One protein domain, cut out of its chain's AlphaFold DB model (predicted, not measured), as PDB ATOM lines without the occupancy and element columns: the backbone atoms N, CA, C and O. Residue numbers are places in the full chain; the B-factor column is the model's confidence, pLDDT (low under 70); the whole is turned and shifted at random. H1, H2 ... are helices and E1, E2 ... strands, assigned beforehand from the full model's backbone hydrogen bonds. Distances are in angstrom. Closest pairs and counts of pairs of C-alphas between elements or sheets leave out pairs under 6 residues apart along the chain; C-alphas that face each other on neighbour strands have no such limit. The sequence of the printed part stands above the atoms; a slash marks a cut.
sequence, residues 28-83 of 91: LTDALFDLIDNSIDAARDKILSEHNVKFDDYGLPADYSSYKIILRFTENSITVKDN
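What this domain is: This is residues 28 to 83 of the 91 residues of the protein "ATP-binding protein" of Aeromonas caviae (UniProt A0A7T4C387). One long helix, H1, runs lengthwise beside a two-strand hairpin of E1 and E2, and a long loop, residues 49 to 68, joins them at one end. The printed part has 56 residues, in the order H1, E1, E2, with the sheet E1 - E2 antiparallel and the class mixed, helices and strands. It is a loose rod, with a radius of gyration of the C-alphas of 13.6 A and spans of 44 by 19 by 15 A.

How they stand to each other: In H1, residues 28 to 48, every O i to N i+4 pair is within hydrogen-bond range. E1, residues 69 to 74, and E2, residues 77 to 82, form a hairpin, antiparallel at 169 degrees, with N 70 and O 81 2.8 A apart and N 72 and O 79 2.9 A apart. The closest C-alphas of H1 and E2 are those of Ser 39 and Asp 82, 6.3 A apart; those of H1 and E1 are Ser 39 and Ile 69, 7.3 A apart.

Where its parts are: H1 begins at C-alpha 28 (166.861, 133.463, 139.834) and is 30.4 A long. E1 is 16.6 A long. E2 is 16.4 A long and ends at C-alpha 82 (177.861, 118.194, 138.600).

The domain as a whole: The C-alphas farthest apart, those of Asn 52 and Glu 75, are 44.2 A apart. The link from H1 to E1 is long, 20 residues. The printed part has no cut, and no printed residue is under 70 in pLDDT.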
ATOM      1  N   LEU A  28     165.637 134.117 140.302       90.62
ATOM      2  CA  LEU A  28     166.861 133.463 139.834       90.62
ATOM      3  C   LEU A  28     167.440 132.502 140.883       90.62
ATOM      4  O   LEU A  28     167.994 131.464 140.533       90.62
ATOM      5  N   THR A  29     167.334 132.846 142.166       94.38
ATOM      6  CA  THR A  29     167.804 131.990 143.259       94.38
ATOM      7  C   THR A  29     167.044 130.676 143.322       94.38
ATOM      8  O   THR A  29     167.672 129.642 143.524       94.38
ATOM      9  N   ASP A  30     165.733 130.707 143.095       93.81
ATOM     10  CA  ASP A  30     164.878 129.523 143.157       93.81
ATOM     11  C   ASP A  30     165.201 128.594 141.987       93.81
ATOM     12  O   ASP A  30     165.473 127.413 142.187       93.81
ATOM     13  N   ALA A  31     165.360 129.158 140.785       92.44
ATOM     14  CA  ALA A  31     165.817 128.406 139.619       92.44
ATOM     15  C   ALA A  31     167.203 127.762 139.829       92.44
ATOM     16  O   ALA A  31     167.475 126.673 139.323       92.44
ATOM     17  N   LEU A  32     168.106 128.416 140.570       94.88
ATOM     18  CA  LEU A  32     169.404 127.829 140.911       94.88
ATOM     19  C   LEU A  32     169.283 126.709 141.947       94.88
ATOM     20  O   LEU A  32     170.002 125.717 141.819       94.88
ATOM     21  N   PHE A  33     168.399 126.844 142.937       95.38
ATOM     22  CA  PHE A  33     168.124 125.772 143.894       95.38
ATOM     23  C   PHE A  33     167.536 124.547 143.199       95.38
ATOM     24  O   PHE A  33     168.060 123.456 143.406       95.38
ATOM     25  N   ASP A  34     166.595 124.728 142.274       94.38
ATOM     26  CA  ASP A  34     166.036 123.628 141.481       94.38
ATOM     27  C   ASP A  34     167.129 122.855 140.714       94.38
ATOM     28  O   ASP A  34     167.117 121.625 140.636       94.38
ATOM     29  N   LEU A  35     168.126 123.548 140.150       93.75
ATOM     30  CA  LEU A  35     169.250 122.897 139.459       93.75
ATOM     31  C   LEU A  35     170.189 122.142 140.416       93.75
ATOM     32  O   LEU A  35     170.743 121.097 140.053       93.75
ATOM     33  N   ILE A  36     170.392 122.666 141.625       95.81
ATOM     34  CA  ILE A  36     171.206 122.021 142.661       95.81
ATOM     35  C   ILE A  36     170.488 120.779 143.196       95.81
ATOM     36  O   ILE A  36     171.119 119.726 143.294       95.81
ATOM     37  N   ASP A  37     169.185 120.865 143.457       95.44
ATOM     38  CA  ASP A  37     168.370 119.741 143.918       95.44
ATOM     39  C   ASP A  37     168.362 118.614 142.884       95.44
ATOM     40  O   ASP A  37     168.645 117.468 143.231       95.44
ATOM     41  N   ASN A  38     168.219 118.940 141.593       94.00
ATOM     42  CA  ASN A  38     168.362 117.960 140.510       94.00
ATOM     43  C   ASN A  38     169.725 117.242 140.531       94.00
ATOM     44  O   ASN A  38     169.814 116.047 140.237       94.00
ATOM     45  N   SER A  39     170.799 117.950 140.891       95.44
ATOM     46  CA  SER A  39     172.136 117.355 141.014       95.44
ATOM     47  C   SER A  39     172.239 116.428 142.234       95.44
ATOM     48  O   SER A  39     172.843 115.357 142.151       95.44
ATOM     49  N   ILE A  40     171.638 116.811 143.366       94.81
ATOM     50  CA  ILE A  40     171.606 116.005 144.597       94.81
ATOM     51  C   ILE A  40     170.760 114.748 144.397       94.81
ATOM     52  O   ILE A  40     171.182 113.659 144.792       94.81
ATOM     53  N   ASP A  41     169.605 114.878 143.750       94.75
ATOM     54  CA  ASP A  41     168.729 113.766 143.401       94.75
ATOM     55  C   ASP A  41     169.453 112.765 142.495       94.75
ATOM     56  O   ASP A  41     169.470 111.570 142.789       94.75
ATOM     57  N   ALA A  42     170.156 113.241 141.462       94.00
ATOM     58  CA  ALA A  42     170.944 112.378 140.583       94.00
ATOM     59  C   ALA A  42     172.075 111.640 141.328       94.00
ATOM     60  O   ALA A  42     172.329 110.459 141.067       94.00
ATOM     61  N   ALA A  43     172.756 112.307 142.266       94.94
ATOM     62  CA  ALA A  43     173.756 111.668 143.121       94.94
ATOM     63  C   ALA A  43     173.122 110.614 144.039       94.94
ATOM     64  O   ALA A  43     173.609 109.484 144.115       94.94
ATOM     65  N   ARG A  44     172.004 110.958 144.692       94.75
ATOM     66  CA  ARG A  44     171.256 110.061 145.580       94.75
ATOM     67  C   ARG A  44     170.839 108.799 144.838       94.75
ATOM     68  O   ARG A  44     171.153 107.703 145.291       94.75
ATOM     69  N   ASP A  45     170.177 108.943 143.698       93.50
ATOM     70  CA  ASP A  45     169.663 107.820 142.914       93.50
ATOM     71  C   ASP A  45     170.799 106.906 142.443       93.50
ATOM     72  O   ASP A  45     170.669 105.678 142.435       93.50
ATOM     73  N   LYS A  46     171.960 107.493 142.118       92.81
ATOM     74  CA  LYS A  46     173.157 106.728 141.779       92.81
ATOM     75  C   LYS A  46     173.669 105.919 142.969       92.81
ATOM     76  O   LYS A  46     173.893 104.723 142.791       92.81
ATOM     77  N   ILE A  47     173.800 106.520 144.152       94.31
ATOM     78  CA  ILE A  47     174.233 105.810 145.365       94.31
ATOM     79  C   ILE A  47     173.242 104.694 145.708       94.31
ATOM     80  O   ILE A  47     173.647 103.562 145.944       94.31
ATOM     81  N   LEU A  48     171.938 104.976 145.659       93.44
ATOM     82  CA  LEU A  48     170.879 104.000 145.937       93.44
ATOM     83  C   LEU A  48     170.868 102.813 144.959       93.44
ATOM     84  O   LEU A  48     170.346 101.752 145.299       93.44
ATOM     85  N   SER A  49     171.457 102.961 143.769       91.62
ATOM     86  CA  SER A  49     171.630 101.860 142.812       91.62
ATOM     87  C   SER A  49     172.803 100.918 143.142       91.62
ATOM     88  O   SER A  49     172.926  99.849 142.537       91.62
ATOM     89  N   GLU A  50     173.675 101.293 144.082       90.19
ATOM     90  CA  GLU A  50     174.836 100.502 144.495       90.19
ATOM     91  C   GLU A  50     174.473  99.409 145.514       90.19
ATOM     92  O   GLU A  50     173.410  99.399 146.131       90.19
ATOM     93  N   HIS A  51     175.366  98.432 145.687       80.56
ATOM     94  CA  HIS A  51     175.168  97.350 146.653       80.56
ATOM     95  C   HIS A  51     175.755  97.758 148.013       80.56
ATOM     96  O   HIS A  51     176.909  98.170 148.082       80.56
ATOM     97  N   ASN A  52     175.000  97.557 149.100       89.50
ATOM     98  CA  ASN A  52     175.385  97.880 150.489       89.50
ATOM     99  C   ASN A  52     175.479  99.380 150.821       89.50
ATOM    100  O   ASN A  52     176.422  99.823 151.482       89.50
ATOM    101  N   VAL A  53     174.477 100.156 150.408       92.62
ATOM    102  CA  VAL A  53     174.346 101.567 150.796       92.62
ATOM    103  C   VAL A  53     174.201 101.698 152.311       92.62
ATOM    104  O   VAL A  53     173.409 100.994 152.940       92.62
ATOM    105  N   LYS A  54     174.971 102.616 152.898       94.62
ATOM    106  CA  LYS A  54     174.800 103.037 154.290       94.62
ATOM    107  C   LYS A  54     173.836 104.209 154.336       94.62
ATOM    108  O   LYS A  54     173.964 105.127 153.531       94.62
ATOM    109  N   PHE A  55     172.935 104.183 155.306       95.31
ATOM    110  CA  PHE A  55     171.956 105.237 155.520       95.31
ATOM    111  C   PHE A  55     172.275 106.020 156.791       95.31
ATOM    112  O   PHE A  55     172.832 105.456 157.737       95.31
ATOM    113  N   ASP A  56     171.958 107.309 156.782       94.38
ATOM    114  CA  ASP A  56     171.966 108.160 157.966       94.38
ATOM    115  C   ASP A  56     170.672 107.998 158.788       94.38
ATOM    116  O   ASP A  56     169.786 107.204 158.452       94.38
ATOM    117  N   ASP A  57     170.549 108.768 159.871       95.56
ATOM    118  CA  ASP A  57     169.383 108.735 160.766       95.56
ATOM    119  C   ASP A  57     168.078 109.204 160.088       95.56
ATOM    120  O   ASP A  57     166.988 108.987 160.623       95.56
ATOM    121  N   TYR A  58     168.170 109.826 158.909       92.00
ATOM    122  CA  TYR A  58     167.042 110.327 158.124       92.00
ATOM    123  C   TYR A  58     166.662 109.391 156.969       92.00
ATOM    124  O   TYR A  58     165.712 109.674 156.237       92.00
ATOM    125  N   GLY A  59     167.360 108.261 156.811       90.75
ATOM    126  CA  GLY A  59     167.113 107.304 155.735       90.75
ATOM    127  C   GLY A  59     167.664 107.745 154.376       90.75
ATOM    128  O   GLY A  59     167.237 107.215 153.350       90.75
ATOM    129  N   LEU A  60     168.609 108.688 154.351       92.88
ATOM    130  CA  LEU A  60     169.323 109.122 153.148       92.88
ATOM    131  C   LEU A  60     170.707 108.464 153.072       92.88
ATOM    132  O   LEU A  60     171.218 108.005 154.096       92.88
ATOM    133  N   PRO A  61     171.339 108.380 151.884       95.50
ATOM    134  CA  PRO A  61     172.720 107.929 151.779       95.50
ATOM    135  C   PRO A  61     173.646 108.685 152.735       95.50
ATOM    136  O   PRO A  61     173.718 109.908 152.719       95.50
ATOM    137  N   ALA A  62     174.389 107.950 153.557       95.12
ATOM    138  CA  ALA A  62     175.246 108.538 154.583       95.12
ATOM    139  C   ALA A  62     176.518 109.204 154.022       95.12
ATOM    140  O   ALA A  62     177.227 109.885 154.760       95.12
ATOM    141  N   ASP A  63     176.851 108.969 152.747       94.31
ATOM    142  CA  ASP A  63     178.087 109.448 152.129       94.31
ATOM    143  C   ASP A  63     177.867 109.897 150.677       94.31
ATOM    144  O   ASP A  63     177.518 109.098 149.810       94.31
ATOM    145  N   TYR A  64     178.125 111.181 150.428       95.06
ATOM    146  CA  TYR A  64     178.108 111.826 149.109       95.06
ATOM    147  C   TYR A  64     179.505 112.302 148.673       95.06
ATOM    148  O   TYR A  64     179.629 113.047 147.705       95.06
ATOM    149  N   SER A  65     180.573 111.915 149.375       94.06
ATOM    150  CA  SER A  65     181.925 112.480 149.216       94.06
ATOM    151  C   SER A  65     182.538 112.332 147.816       94.06
ATOM    152  O   SER A  65     183.439 113.091 147.455       94.06
ATOM    153  N   SER A  66     182.054 111.386 147.007       93.31
ATOM    154  CA  SER A  66     182.464 111.193 145.609       93.31
ATOM    155  C   SER A  66     181.786 112.157 144.621       93.31
ATOM    156  O   SER A  66     182.210 112.251 143.461       93.31
ATOM    157  N   TYR A  67     180.771 112.903 145.064       95.25
ATOM    158  CA  TYR A  67     180.007 113.848 144.255       95.25
ATOM    159  C   TYR A  67     180.392 115.291 144.563       95.25
ATOM    160  O   TYR A  67     180.767 115.654 145.678       95.25
ATOM    161  N   LYS A  68     180.306 116.140 143.544       96.75
ATOM    162  CA  LYS A  68     180.574 117.572 143.645       96.75
ATOM    163  C   LYS A  68     179.643 118.348 142.734       96.75
ATOM    164  O   LYS A  68     179.406 117.954 141.596       96.75
ATOM    165  N   ILE A  69     179.223 119.508 143.218       96.25
ATOM    166  CA  ILE A  69     178.516 120.517 142.437       96.25
ATOM    167  C   ILE A  69     179.416 121.749 142.395       96.25
ATOM    168  O   ILE A  69     179.884 122.232 143.426       96.25
ATOM    169  N   ILE A  70     179.714 122.228 141.192       96.69
ATOM    170  CA  ILE A  70     180.557 123.395 140.947       96.69
ATOM    171  C   ILE A  70     179.665 124.499 140.392       96.69
ATOM    172  O   ILE A  70     179.121 124.370 139.295       96.69
ATOM    173  N   LEU A  71     179.570 125.596 141.139       96.12
ATOM    174  CA  LEU A  71     178.897 126.816 140.711       96.12
ATOM    175  C   LEU A  71     179.930 127.802 140.168       96.12
ATOM    176  O   LEU A  71     180.939 128.082 140.820       96.12
ATOM    177  N   ARG A  72     179.683 128.343 138.975       96.69
ATOM    178  CA  ARG A  72     180.506 129.401 138.386       96.69
ATOM    179  C   ARG A  72     179.626 130.551 137.930       96.69
ATOM    180  O   ARG A  72     178.755 130.369 137.085       96.69
ATOM    181  N   PHE A  73     179.937 131.735 138.437       95.75
ATOM    182  CA  PHE A  73     179.296 132.986 138.058       95.75
ATOM    183  C   PHE A  73     180.298 133.838 137.282       95.75
ATOM    184  O   PHE A  73     181.455 133.979 137.681       95.75
ATOM    185  N   THR A  74     179.860 134.369 136.150       95.88
ATOM    186  CA  THR A  74     180.578 135.380 135.372       95.88
ATOM    187  C   THR A  74     179.613 136.514 135.048       95.88
ATOM    188  O   THR A  74     178.414 136.381 135.284       95.88
ATOM    189  N   GLU A  75     180.113 137.611 134.480       95.38
ATOM    190  CA  GLU A  75     179.269 138.742 134.067       95.38
ATOM    191  C   GLU A  75     178.139 138.323 133.110       95.38
ATOM    192  O   GLU A  75     177.056 138.897 133.156       95.38
ATOM    193  N   ASN A  76     178.364 137.287 132.291       95.44
ATOM    194  CA  ASN A  76     177.452 136.913 131.205       95.44
ATOM    195  C   ASN A  76     176.906 135.484 131.337       95.44
ATOM    196  O   ASN A  76     176.254 134.990 130.418       95.44
ATOM    197  N   SER A  77     177.219 134.771 132.421       94.94
ATOM    198  CA  SER A  77     176.813 133.372 132.555       94.94
ATOM    199  C   SER A  77     176.752 132.902 133.995       94.94
ATOM    200  O   SER A  77     177.639 133.194 134.801       94.94
ATOM    201  N   ILE A  78     175.803 132.011 134.252       94.50
ATOM    202  CA  ILE A  78     175.784 131.164 135.438       94.50
ATOM    203  C   ILE A  78     175.907 129.717 134.975       94.50
ATOM    204  O   ILE A  78     175.304 129.317 133.981       94.50
ATOM    205  N   THR A  79     176.746 128.936 135.645       95.06
ATOM    206  CA  THR A  79     176.954 127.522 135.334       95.06
ATOM    207  C   THR A  79     176.848 126.701 136.605       95.06
ATOM    208  O   THR A  79     177.584 126.949 137.560       95.06
ATOM    209  N   VAL A  80     175.976 125.696 136.574       95.50
ATOM    210  CA  VAL A  80     175.902 124.610 137.552       95.50
ATOM    211  C   VAL A  80     176.470 123.369 136.869       95.50
ATOM    212  O   VAL A  80     175.999 122.987 135.800       95.50
ATOM    213  N   LYS A  81     177.539 122.792 137.422       95.19
ATOM    214  CA  LYS A  81     178.173 121.582 136.888       95.19
ATOM    215  C   LYS A  81     178.301 120.530 137.976       95.19
ATOM    216  O   LYS A  81     179.007 120.756 138.955       95.19
ATOM    217  N   ASP A  82     177.735 119.363 137.741       95.31
ATOM    218  CA  ASP A  82     177.861 118.194 138.600       95.31
ATOM    219  C   ASP A  82     178.709 117.082 137.944       95.31
ATOM    220  O   ASP A  82     179.197 117.211 136.815       95.31
ATOM    221  N   ASN A  83     178.960 116.006 138.689       94.06
ATOM    222  CA  ASN A  83     179.590 114.775 138.201       94.06
ATOM    223  C   ASN A  83     178.703 113.539 138.431       94.06
ATOM    224  O   ASN A  83     179.224 112.452 138.692       94.06
TER     225      ASN A  83